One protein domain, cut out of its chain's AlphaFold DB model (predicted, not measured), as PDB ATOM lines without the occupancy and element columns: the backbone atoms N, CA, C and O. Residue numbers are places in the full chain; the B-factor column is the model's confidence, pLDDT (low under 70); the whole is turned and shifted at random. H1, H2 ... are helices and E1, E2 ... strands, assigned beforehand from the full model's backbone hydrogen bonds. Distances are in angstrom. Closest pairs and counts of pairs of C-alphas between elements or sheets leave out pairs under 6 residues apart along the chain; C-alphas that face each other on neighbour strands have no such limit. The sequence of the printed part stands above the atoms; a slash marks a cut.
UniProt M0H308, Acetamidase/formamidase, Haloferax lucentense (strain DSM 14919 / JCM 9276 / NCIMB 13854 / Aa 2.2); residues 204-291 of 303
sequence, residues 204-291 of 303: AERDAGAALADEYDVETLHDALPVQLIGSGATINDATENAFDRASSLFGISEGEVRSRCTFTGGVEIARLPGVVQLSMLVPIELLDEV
ATOM      1  N   ALA A 204     146.596 214.810 221.800       97.88
ATOM      2  CA  ALA A 204     147.880 214.747 221.111       97.88
ATOM      3  C   ALA A 204     147.985 213.535 220.166       97.88
ATOM      4  O   ALA A 204     148.595 213.640 219.101       97.88
ATOM      5  N   GLU A 205     147.404 212.391 220.539       97.19
ATOM      6  CA  GLU A 205     147.338 211.209 219.673       97.19
ATOM      7  C   GLU A 205     146.365 211.414 218.517       97.19
ATOM      8  O   GLU A 205     146.694 211.038 217.393       97.19
ATOM      9  N   ARG A 206     145.220 212.071 218.752       96.31
ATOM     10  CA  ARG A 206     144.286 212.451 217.680       96.31
ATOM     11  C   ARG A 206     144.948 213.384 216.667       96.31
ATOM     12  O   ARG A 206     144.880 213.123 215.470       96.31
ATOM     13  N   ASP A 207     145.655 214.414 217.135       97.81
ATOM     14  CA  ASP A 207     146.394 215.347 216.275       97.81
ATOM     15  C   ASP A 207     147.488 214.632 215.462       97.81
ATOM     16  O   ASP A 207     147.643 214.866 214.259       97.81
ATOM     17  N   ALA A 208     148.244 213.732 216.100       98.19
ATOM     18  CA  ALA A 208     149.269 212.940 215.425       98.19
ATOM     19  C   ALA A 208     148.665 211.966 214.398       98.19
ATOM     20  O   ALA A 208     149.201 211.820 213.297       98.19
ATOM     21  N   GLY A 209     147.541 211.328 214.735       97.69
ATOM     22  CA  GLY A 209     146.789 210.452 213.841       97.69
ATOM     23  C   GLY A 209     146.240 211.197 212.628       97.69
ATOM     24  O   GLY A 209     146.360 210.700 211.510       97.69
ATOM     25  N   ALA A 210     145.718 212.412 212.817       97.81
ATOM     26  CA  ALA A 210     145.231 213.257 211.727       97.81
ATOM     27  C   ALA A 210     146.360 213.638 210.756       97.81
ATOM     28  O   ALA A 210     146.197 213.523 209.545       97.81
ATOM     29  N   ALA A 211     147.539 213.997 211.275       98.19
ATOM     30  CA  ALA A 211     148.704 214.283 210.438       98.19
ATOM     31  C   ALA A 211     149.172 213.058 209.627       98.19
ATOM     32  O   ALA A 211     149.568 213.202 208.471       98.19
ATOM     33  N   LEU A 212     149.108 211.853 210.208       98.25
ATOM     34  CA  LEU A 212     149.403 210.605 209.493       98.25
ATOM     35  C   LEU A 212     148.343 210.285 208.434       98.25
ATOM     36  O   LEU A 212     148.692 209.834 207.345       98.25
ATOM     37  N   ALA A 213     147.065 210.519 208.734       98.06
ATOM     38  CA  ALA A 213     145.984 210.321 207.776       98.06
ATOM     39  C   ALA A 213     146.174 211.209 206.536       98.06
ATOM     40  O   ALA A 213     146.092 210.710 205.414       98.06
ATOM     41  N   ASP A 214     146.545 212.477 206.742       97.88
ATOM     42  CA  ASP A 214     146.888 213.411 205.666       97.88
ATOM     43  C   ASP A 214     148.124 212.959 204.863       97.88
ATOM     44  O   ASP A 214     148.155 213.105 203.641       97.88
ATOM     45  N   GLU A 215     149.157 212.411 205.519       98.31
ATOM     46  CA  GLU A 215     150.383 211.940 204.852       98.31
ATOM     47  C   GLU A 215     150.141 210.722 203.945       98.31
ATOM     48  O   GLU A 215     150.773 210.600 202.892       98.31
ATOM     49  N   TYR A 216     149.242 209.823 204.352       98.25
ATOM     50  CA  TYR A 216     148.992 208.545 203.680       98.25
ATOM     51  C   TYR A 216     147.663 208.493 202.911       98.25
ATOM     52  O   TYR A 216     147.212 207.401 202.563       98.25
ATOM     53  N   ASP A 217     147.061 209.652 202.623       97.56
ATOM     54  CA  ASP A 217     145.804 209.788 201.876       97.56
ATOM     55  C   ASP A 217     144.645 208.954 202.478       97.56
ATOM     56  O   ASP A 217     143.829 208.370 201.759       97.56
ATOM     57  N   VAL A 218     144.568 208.871 203.812       97.88
ATOM     58  CA  VAL A 218     143.462 208.209 204.521       97.88
ATOM     59  C   VAL A 218     142.286 209.180 204.616       97.88
ATOM     60  O   VAL A 218     142.333 210.161 205.349       97.88
ATOM     61  N   GLU A 219     141.209 208.895 203.879       94.50
ATOM     62  CA  GLU A 219     140.062 209.808 203.735       94.50
ATOM     63  C   GLU A 219     139.302 210.082 205.040       94.50
ATOM     64  O   GLU A 219     138.689 211.139 205.193       94.50
ATOM     65  N   THR A 220     139.266 209.123 205.967       93.44
ATOM     66  CA  THR A 220     138.529 209.248 207.229       93.44
ATOM     67  C   THR A 220     139.311 208.599 208.358       93.44
ATOM     68  O   THR A 220     139.620 207.410 208.315       93.44
ATOM     69  N   LEU A 221     139.618 209.402 209.375       94.31
ATOM     70  CA  LEU A 221     140.127 208.935 210.655       94.31
ATOM     71  C   LEU A 221     138.944 208.817 211.617       94.31
ATOM     72  O   LEU A 221     138.342 209.825 211.982       94.31
ATOM     73  N   HIS A 222     138.610 207.589 211.997       94.88
ATOM     74  CA  HIS A 222     137.548 207.323 212.961       94.88
ATOM     75  C   HIS A 222     138.074 207.520 214.380       94.88
ATOM     76  O   HIS A 222     139.105 206.947 214.736       94.88
ATOM     77  N   ASP A 223     137.361 208.307 215.184       95.62
ATOM     78  CA  ASP A 223     137.582 208.318 216.629       95.62
ATOM     79  C   ASP A 223     136.932 207.073 217.245       95.62
ATOM     80  O   ASP A 223     135.974 206.518 216.696       95.62
ATOM     81  N   ALA A 224     137.476 206.603 218.361       97.69
ATOM     82  CA  ALA A 224     137.075 205.341 218.962       97.69
ATOM     83  C   ALA A 224     137.128 205.403 220.485       97.69
ATOM     84  O   ALA A 224     137.948 206.115 221.068       97.69
ATOM     85  N   LEU A 225     136.260 204.625 221.126       98.19
ATOM     86  CA  LEU A 225     136.156 204.552 222.579       98.19
ATOM     87  C   LEU A 225     136.323 203.107 223.072       98.19
ATOM     88  O   LEU A 225     135.976 202.173 222.340       98.19
ATOM     89  N   PRO A 226     136.853 202.902 224.291       98.19
ATOM     90  CA  PRO A 226     137.048 201.565 224.829       98.19
ATOM     91  C   PRO A 226     135.741 200.898 225.226       98.19
ATOM     92  O   PRO A 226     134.907 201.484 225.915       98.19
ATOM     93  N   VAL A 227     135.637 199.617 224.899       98.06
ATOM     94  CA  VAL A 227     134.683 198.688 225.508       98.06
ATOM     95  C   VAL A 227     135.412 197.413 225.911       98.06
ATOM     96  O   VAL A 227     136.421 197.056 225.295       98.06
ATOM     97  N   GLN A 228     134.884 196.709 226.908       98.44
ATOM     98  CA  GLN A 228     135.380 195.398 227.304       98.44
ATOM     99  C   GLN A 228     134.216 194.404 227.363       98.44
ATOM    100  O   GLN A 228     133.313 194.524 228.189       98.44
ATOM    101  N   LEU A 229     134.196 193.432 226.452       98.62
ATOM    102  CA  LEU A 229     133.150 192.410 226.428       98.62
ATOM    103  C   LEU A 229     133.557 191.228 227.299       98.62
ATOM    104  O   LEU A 229     134.669 190.715 227.163       98.62
ATOM    105  N   ILE A 230     132.647 190.760 228.151       98.69
ATOM    106  CA  ILE A 230     132.871 189.536 228.916       98.69
ATOM    107  C   ILE A 230     132.557 188.336 228.026       98.69
ATOM    108  O   ILE A 230     131.451 188.219 227.493       98.69
ATOM    109  N   GLY A 231     133.519 187.430 227.894       98.56
ATOM    110  CA  GLY A 231     133.326 186.106 227.313       98.56
ATOM    111  C   GLY A 231     133.383 185.029 228.383       98.56
ATOM    112  O   GLY A 231     134.198 185.115 229.304       98.56
ATOM    113  N   SER A 232     132.546 184.000 228.259       98.50
ATOM    114  CA  SER A 232     132.575 182.851 229.164       98.50
ATOM    115  C   SER A 232     132.381 181.531 228.417       98.50
ATOM    116  O   SER A 232     131.598 181.438 227.467       98.50
ATOM    117  N   GLY A 233     133.097 180.493 228.841       97.94
ATOM    118  CA  GLY A 233     133.066 179.182 228.198       97.94
ATOM    119  C   GLY A 233     133.859 178.141 228.976       97.94
ATOM    120  O   GLY A 233     134.478 178.446 229.986       97.94
ATOM    121  N   ALA A 234     133.861 176.895 228.508       96.62
ATOM    122  CA  ALA A 234     134.497 175.798 229.235       96.62
ATOM    123  C   ALA A 234     136.008 175.994 229.467       96.62
ATOM    124  O   ALA A 234     136.572 175.494 230.446       96.62
ATOM    125  N   THR A 235     136.653 176.720 228.555       97.94
ATOM    126  CA  THR A 235     138.064 177.100 228.589       97.94
ATOM    127  C   THR A 235     138.235 178.557 228.157       97.94
ATOM    128  O   THR A 235     137.340 179.133 227.543       97.94
ATOM    129  N   ILE A 236     139.413 179.147 228.379       98.06
ATOM    130  CA  ILE A 236     139.739 180.499 227.899       98.06
ATOM    131  C   ILE A 236     139.606 180.639 226.380       98.06
ATOM    132  O   ILE A 236     139.282 181.721 225.903       98.06
ATOM    133  N   ASN A 237     139.822 179.566 225.612       98.44
ATOM    134  CA  ASN A 237     139.648 179.610 224.161       98.44
ATOM    135  C   ASN A 237     138.163 179.684 223.799       98.44
ATOM    136  O   ASN A 237     137.795 180.497 222.959       98.44
ATOM    137  N   ASP A 238     137.320 178.891 224.465       98.44
ATOM    138  CA  ASP A 238     135.868 178.918 224.249       98.44
ATOM    139  C   ASP A 238     135.270 180.250 224.722       98.44
ATOM    140  O   ASP A 238     134.424 180.830 224.052       98.44
ATOM    141  N   ALA A 239     135.764 180.782 225.843       98.56
ATOM    142  CA  ALA A 239     135.394 182.097 226.351       98.56
ATOM    143  C   ALA A 239     135.818 183.227 225.396       98.56
ATOM    144  O   ALA A 239     135.072 184.181 225.192       98.56
ATOM    145  N   THR A 240     136.994 183.106 224.773       98.75
ATOM    146  CA  THR A 240     137.475 184.062 223.765       98.75
ATOM    147  C   THR A 240     136.612 184.024 222.506       98.75
ATOM    148  O   THR A 240     136.222 185.077 222.008       98.75
ATOM    149  N   GLU A 241     136.270 182.830 222.021       98.69
ATOM    150  CA  GLU A 241     135.361 182.668 220.883       98.69
ATOM    151  C   GLU A 241     133.982 183.267 221.195       98.69
ATOM    152  O   GLU A 241     133.459 184.074 220.431       98.69
ATOM    153  N   ASN A 242     133.452 182.988 222.391       98.62
ATOM    154  CA  ASN A 242     132.211 183.580 222.881       98.62
ATOM    155  C   ASN A 242     132.266 185.121 222.911       98.62
ATOM    156  O   ASN A 242     131.302 185.778 222.513       98.62
ATOM    157  N   ALA A 243     133.388 185.720 223.324       98.69
ATOM    158  CA  ALA A 243     133.566 187.172 223.279       98.69
ATOM    159  C   ALA A 243     133.604 187.718 221.839       98.69
ATOM    160  O   ALA A 243     133.043 188.786 221.576       98.69
ATOM    161  N   PHE A 244     134.219 186.998 220.893       98.81
ATOM    162  CA  PHE A 244     134.218 187.385 219.480       98.81
ATOM    163  C   PHE A 244     132.816 187.345 218.872       98.81
ATOM    164  O   PHE A 244     132.435 188.287 218.169       98.81
ATOM    165  N   ASP A 245     132.036 186.309 219.172       98.56
ATOM    166  CA  ASP A 245     130.649 186.181 218.724       98.56
ATOM    167  C   ASP A 245     129.770 187.301 219.291       98.56
ATOM    168  O   ASP A 245     128.970 187.903 218.564       98.56
ATOM    169  N   ARG A 246     129.963 187.641 220.572       98.44
ATOM    170  CA  ARG A 246     129.295 188.774 221.232       98.44
ATOM    171  C   ARG A 246     129.626 190.097 220.559       98.44
ATOM    172  O   ARG A 246     128.707 190.840 220.223       98.44
ATOM    173  N   ALA A 247     130.905 190.379 220.322       98.62
ATOM    174  CA  ALA A 247     131.336 191.618 219.679       98.62
ATOM    175  C   ALA A 247     130.818 191.716 218.237       98.62
ATOM    176  O   ALA A 247     130.312 192.761 217.827       98.62
ATOM    177  N   SER A 248     130.893 190.614 217.487       98.62
ATOM    178  CA  SER A 248     130.407 190.538 216.106       98.62
ATOM    179  C   SER A 248     128.897 190.770 216.029       98.62
ATOM    180  O   SER A 248     128.428 191.527 215.181       98.62
ATOM    181  N   SER A 249     128.139 190.156 216.940       98.25
ATOM    182  CA  SER A 249     126.680 190.291 216.998       98.25
ATOM    183  C   SER A 249     126.249 191.686 217.439       98.25
ATOM    184  O   SER A 249     125.343 192.252 216.837       98.25
ATOM    185  N   LEU A 250     126.911 192.245 218.459       98.44
ATOM    186  CA  LEU A 250     126.586 193.564 218.992       98.44
ATOM    187  C   LEU A 250     126.845 194.662 217.956       98.44
ATOM    188  O   LEU A 250     125.961 195.465 217.693       98.44
ATOM    189  N   PHE A 251     128.029 194.681 217.340       98.31
ATOM    190  CA  PHE A 251     128.434 195.770 216.443       98.31
ATOM    191  C   PHE A 251     128.178 195.493 214.957       98.31
ATOM    192  O   PHE A 251     128.534 196.311 214.114       98.31
ATOM    193  N   GLY A 252     127.615 194.335 214.603       97.94
ATOM    194  CA  GLY A 252     127.326 193.987 213.208       97.94
ATOM    195  C   GLY A 252     128.568 193.845 212.318       97.94
ATOM    196  O   GLY A 252     128.470 193.986 211.097       97.94
ATOM    197  N   ILE A 253     129.733 193.559 212.907       98.38
ATOM    198  CA  ILE A 253     131.016 193.390 212.208       98.38
ATOM    199  C   ILE A 253     131.435 191.919 212.152       98.38
ATOM    200  O   ILE A 253     130.918 191.070 212.872       98.38
ATOM    201  N   SER A 254     132.381 191.591 211.272       98.69
ATOM    202  CA  SER A 254     132.894 190.217 211.176       98.69
ATOM    203  C   SER A 254     133.850 189.872 212.321       98.69
ATOM    204  O   SER A 254     134.622 190.726 212.755       98.69
ATOM    205  N   GLU A 255     133.920 188.595 212.706       98.56
ATOM    206  CA  GLU A 255     134.933 188.081 213.645       98.56
ATOM    207  C   GLU A 255     136.362 188.471 213.216       98.56
ATOM    208  O   GLU A 255     137.189 188.875 214.030       98.56
ATOM    209  N   GLY A 256     136.654 188.431 211.909       98.69
ATOM    210  CA  GLY A 256     137.952 188.850 211.372       98.69
ATOM    211  C   GLY A 256     138.277 190.323 211.649       98.69
ATOM    212  O   GLY A 256     139.439 190.661 211.888       98.69
ATOM    213  N   GLU A 257     137.265 191.191 211.660       98.50
ATOM    214  CA  GLU A 257     137.404 192.590 212.057       98.50
ATOM    215  C   GLU A 257     137.582 192.726 213.571       98.50
ATOM    216  O   GLU A 257     138.522 193.401 213.989       98.50
ATOM    217  N   VAL A 258     136.768 192.034 214.382       98.62
ATOM    218  CA  VAL A 258     136.925 191.994 215.850       98.62
ATOM    219  C   VAL A 258     138.356 191.611 216.216       98.62
ATOM    220  O   VAL A 258     139.044 192.355 216.911       98.62
ATOM    221  N   ARG A 259     138.857 190.499 215.676       98.50
ATOM    222  CA  ARG A 259     140.206 189.989 215.959       98.50
ATOM    223  C   ARG A 259     141.297 190.954 215.525       98.50
ATOM    224  O   ARG A 259     142.287 191.123 216.236       98.50
ATOM    225  N   SER A 260     141.123 191.596 214.373       98.44
ATOM    226  CA  SER A 260     142.085 192.570 213.852       98.44
ATOM    227  C   SER A 260     142.124 193.834 214.718       98.44
ATOM    228  O   SER A 260     143.212 194.300 215.054       98.44
ATOM    229  N   ARG A 261     140.961 194.339 215.154       97.31
ATOM    230  CA  ARG A 261     140.854 195.459 216.102       97.31
ATOM    231  C   ARG A 261     141.454 195.104 217.455       97.31
ATOM    232  O   ARG A 261     142.283 195.851 217.952       97.31
ATOM    233  N   CYS A 262     141.134 193.937 218.005       97.50
ATOM    234  CA  CYS A 262     141.699 193.491 219.279       97.50
ATOM    235  C   CYS A 262     143.211 193.241 219.188       97.50
ATOM    236  O   CYS A 262     143.922 193.396 220.166       97.50
ATOM    237  N   THR A 263     143.742 192.907 218.009       98.06
ATOM    238  CA  THR A 263     145.196 192.797 217.808       98.06
ATOM    239  C   THR A 263     145.880 194.169 217.755       98.06
ATOM    240  O   THR A 263     147.034 194.291 218.163       98.06
ATOM    241  N   PHE A 264     145.210 195.192 217.215       98.06
ATOM    242  CA  PHE A 264     145.813 196.499 216.936       98.06
ATOM    243  C   PHE A 264     145.556 197.556 218.023       98.06
ATOM    244  O   PHE A 264     146.420 198.386 218.279       98.06
ATOM    245  N   THR A 265     144.384 197.525 218.654       97.56
ATOM    246  CA  THR A 265     143.873 198.518 219.617       97.56
ATOM    247  C   THR A 265     143.091 197.844 220.749       97.56
ATOM    248  O   THR A 265     142.050 198.340 221.183       97.56
ATOM    249  N   GLY A 266     143.526 196.657 221.171       97.62
ATOM    250  CA  GLY A 266     142.801 195.852 222.149       97.62
ATOM    251  C   GLY A 266     143.599 194.684 222.720       97.62
ATOM    252  O   GLY A 266     144.832 194.664 222.651       97.62
ATOM    253  N   GLY A 267     142.882 193.718 223.287       97.88
ATOM    254  CA  GLY A 267     143.453 192.538 223.921       97.88
ATOM    255  C   GLY A 267     142.397 191.554 224.416       97.88
ATOM    256  O   GLY A 267     141.198 191.824 224.363       97.88
ATOM    257  N   VAL A 268     142.877 190.387 224.847       98.12
ATOM    258  CA  VAL A 268     142.111 189.449 225.669       98.12
ATOM    259  C   VAL A 268     142.857 189.288 226.985       98.12
ATOM    260  O   VAL A 268     144.004 188.825 227.000       98.12
ATOM    261  N   GLU A 269     142.187 189.631 228.073       97.88
ATOM    262  CA  GLU A 269     142.661 189.483 229.441       97.88
ATOM    263  C   GLU A 269     141.878 188.356 230.131       97.88
ATOM    264  O   GLU A 269     140.766 188.006 229.730       97.88
ATOM    265  N   ILE A 270     142.478 187.730 231.143       98.12
ATOM    266  CA  ILE A 270     141.848 186.628 231.881       98.12
ATOM    267  C   ILE A 270     141.253 187.204 233.161       98.12
ATOM    268  O   ILE A 270     142.005 187.652 234.019       98.12
ATOM    269  N   ALA A 271     139.934 187.108 233.321       97.31
ATOM    270  CA  ALA A 271     139.287 187.416 234.594       97.31
ATOM    271  C   ALA A 271     139.443 186.228 235.554       97.31
ATOM    272  O   ALA A 271     140.108 186.327 236.588       97.31
ATOM    273  N   ARG A 272     138.935 185.061 235.137       96.69
ATOM    274  CA  ARG A 272     138.938 183.820 235.919       96.69
ATOM    275  C   ARG A 272     139.218 182.600 235.045       96.69
ATOM    276  O   ARG A 272     138.764 182.499 233.905       96.69
ATOM    277  N   LEU A 273     139.996 181.656 235.576       96.19
ATOM    278  CA  LEU A 273     140.176 180.340 234.972       96.19
ATOM    279  C   LEU A 273     139.072 179.376 235.451       96.19
ATOM    280  O   LEU A 273     138.637 179.459 236.593       96.19
ATOM    281  N   PRO A 274     138.662 178.408 234.617       95.62
ATOM    282  CA  PRO A 274     139.270 178.067 233.340       95.62
ATOM    283  C   PRO A 274     138.778 178.893 232.152       95.62
ATOM    284  O   PRO A 274     139.396 178.753 231.100       95.62
ATOM    285  N   GLY A 275     137.724 179.712 232.266       97.12
ATOM    286  CA  GLY A 275     137.100 180.282 231.070       97.12
ATOM    287  C   GLY A 275     136.194 181.490 231.274       97.12
ATOM    288  O   GLY A 275     135.086 181.501 230.744       97.12
ATOM    289  N   VAL A 276     136.678 182.527 231.956       98.38
ATOM    290  CA  VAL A 276     136.114 183.884 231.883       98.38
ATOM    291  C   VAL A 276     137.192 184.850 231.400       98.38
ATOM    292  O   VAL A 276     138.279 184.934 231.978       98.38
ATOM    293  N   VAL A 277     136.900 185.573 230.321       98.69
ATOM    294  CA  VAL A 277     137.833 186.513 229.685       98.69
ATOM    295  C   VAL A 277     137.200 187.880 229.474       98.69
ATOM    296  O   VAL A 277     135.980 188.023 229.394       98.69
ATOM    297  N   GLN A 278     138.065 188.871 229.329       98.44
ATOM    298  CA  GLN A 278     137.738 190.258 229.051       98.44
ATOM    299  C   GLN A 278     138.331 190.635 227.695       98.44
ATOM    300  O   GLN A 278     139.548 190.676 227.533       98.44
ATOM    301  N   LEU A 279     137.476 190.877 226.703       98.69
ATOM    302  CA  LEU A 279     137.879 191.304 225.366       98.69
ATOM    303  C   LEU A 279     137.842 192.832 225.284       98.69
ATOM    304  O   LEU A 279     136.787 193.414 225.028       98.69
ATOM    305  N   SER A 280     138.990 193.467 225.498       98.56
ATOM    306  CA  SER A 280     139.157 194.919 225.412       98.56
ATOM    307  C   SER A 280     139.372 195.351 223.959       98.56
ATOM    308  O   SER A 280     140.238 194.808 223.272       98.56
ATOM    309  N   MET A 281     138.645 196.362 223.475       97.75
ATOM    310  CA  MET A 281     138.904 196.965 222.161       97.75
ATOM    311  C   MET A 281     138.435 198.416 222.057       97.75
ATOM    312  O   MET A 281     137.405 198.790 222.612       97.75
ATOM    313  N   LEU A 282     139.158 199.219 221.271       98.38
ATOM    314  CA  LEU A 282     138.656 200.504 220.786       98.38
ATOM    315  C   LEU A 282     137.650 200.290 219.645       98.38
ATOM    316  O   LEU A 282     137.979 199.726 218.593       98.38
ATOM    317  N   VAL A 283     136.423 200.763 219.859       98.31
ATOM    318  CA  VAL A 283     135.306 200.680 218.909       98.31
ATOM    319  C   VAL A 283     135.051 202.065 218.314       98.31
ATOM    320  O   VAL A 283     134.919 203.021 219.080       98.31
ATOM    321  N   PRO A 284     134.976 202.202 216.975       97.81
ATOM    322  CA  PRO A 284     134.595 203.449 216.327       97.81
ATOM    323  C   PRO A 284     133.285 203.996 216.884       97.81
ATOM    324  O   PRO A 284     132.336 203.236 217.089       97.81
ATOM    325  N   ILE A 285     133.226 205.308 217.088       98.06
ATOM    326  CA  ILE A 285     132.039 205.973 217.643       98.06
ATOM    327  C   ILE A 285     130.794 205.678 216.800       98.06
ATOM    328  O   ILE A 285     129.718 205.491 217.350       98.06
ATOM    329  N   GLU A 286     130.935 205.539 215.483       97.94
ATOM    330  CA  GLU A 286     129.814 205.238 214.595       97.94
ATOM    331  C   GLU A 286     129.176 203.872 214.894       97.94
ATOM    332  O   GLU A 286     127.956 203.749 214.851       97.94
ATOM    333  N   LEU A 287     129.973 202.859 215.260       98.06
ATOM    334  CA  LEU A 287     129.445 201.548 215.663       98.06
ATOM    335  C   LEU A 287     128.790 201.602 217.049       98.06
ATOM    336  O   LEU A 287     127.824 200.887 217.301       98.06
ATOM    337  N   LEU A 288     129.291 202.455 217.950       98.06
ATOM    338  CA  LEU A 288     128.670 202.687 219.258       98.06
ATOM    339  C   LEU A 288     127.343 203.447 219.132       98.06
ATOM    340  O   LEU A 288     126.400 203.143 219.865       98.06
ATOM    341  N   ASP A 289     127.250 204.386 218.189       97.88
ATOM    342  CA  ASP A 289     126.031 205.140 217.890       97.88
ATOM    343  C   ASP A 289     124.925 204.212 217.370       97.88
ATOM    344  O   ASP A 289     123.766 204.359 217.758       97.88
ATOM    345  N   GLU A 290     125.276 203.226 216.537       97.62
ATOM    346  CA  GLU A 290     124.330 202.238 215.998       97.62
ATOM    347  C   GLU A 290     123.654 201.392 217.087       97.62
ATOM    348  O   GLU A 290     122.492 201.013 216.931       97.62
ATOM    349  N   VAL A 291     124.347 201.149 218.205       97.56
ATOM    350  CA  VAL A 291     123.826 200.392 219.359       97.56
ATOM    351  C   VAL A 291     123.428 201.278 220.543       97.56
ATOM    352  O   VAL A 291     123.016 200.768 221.583       97.56
TER     353      VAL A 291
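Overview. This is residues 204 to 291 of the 303 residues of the protein "Acetamidase/formamidase" of Haloferax lucentense (strain DSM 14919 / JCM 9276 / NCIMB 13854 / Aa 2.2) (UniProt M0H308). A narrow antiparallel sheet of three strands, E1, E3 and E2, has H2 and H3 packed over one face: H2 slants across it and H3 stands up from it. H1 is set off at one end of the long axis, joined to the sheet by residues 216 to 223, and little H4 follows the end of E3, near the start of E1. The printed part has 88 residues, with four named helices and three named strands in the order H1, E1, H2, H3, E2, E3, H4; the class is mixed, helices and strands. The whole is only just loose, close to compact, with a radius of gyration of the C-alphas of 14.8 A; its outline is elongated, 46 by 24 by 18 A.

Along the chain. In the sheet, E1 is residues 224 to 232, 25.1 A long, beginning at C-alpha 224 (137.075, 205.341, 218.962). E3 is residues 276 to 284, 25.0 A, and E2 is residues 266 to 272, 18.7 A. H2 is residues 236 to 251, 22.2 A, and H3 is residues 255 to 265, 15.0 A. H1 is residues 204 to 215, 16.7 A, beginning at C-alpha 204 (147.880, 214.747, 221.111). H4 is residues 285 to 290, ending at C-alpha 290 (124.330, 202.238, 215.998).

Arrangement. E3 is the inner strand. E1 and E3 are antiparallel at 157 degrees, with N 227 and O 281 within hydrogen-bond range at 3.0 A. E2 and E3 form a hairpin, antiparallel at 157 degrees, with N 269 and O 278 at 2.9 A. E1, H2, H3 and E2 make a split strand-helix-strand unit, two strands running the same way with E3 between them, and its crossover is right-handed. H2 is on the sheet at a height of 6.5 A, over E1, slantwise to it at 48 degrees on the local plane; the closest C-alphas, of Ser 232 and Ala 239, are 4.1 A apart. H3, on the same face, stands up from the sheet at 64 degrees, over E2, at a height of 7.1 A. H2 touches H3 with residues 244 to 248 alone, about perpendicular at 80 degrees; their closest C-alphas, of Ser 248 and Glu 255, are 5.7 A apart. H2 and H4 make two layers with the sheet, helices on one face of it. H2 only just touches H4, with residue 251 alone and 3 pairs of C-alphas within 8 A; the closest, of Phe 251 and Leu 287, are 5.9 A apart. H1 is not on the sheet and is apart from H2, H3 and H4. In H1, H2, H3 and H4 every O i to N i+4 pair is within hydrogen-bond range.

Size, cuts and confidence. The two C-alphas farthest apart, of Glu 215 and Ala 234, are 46.4 A apart. The printed part has no cut. No link is long; H1 to E1 is short and the others are tight. The mean pLDDT of the printed part is 97.9, and no printed residue is under 70.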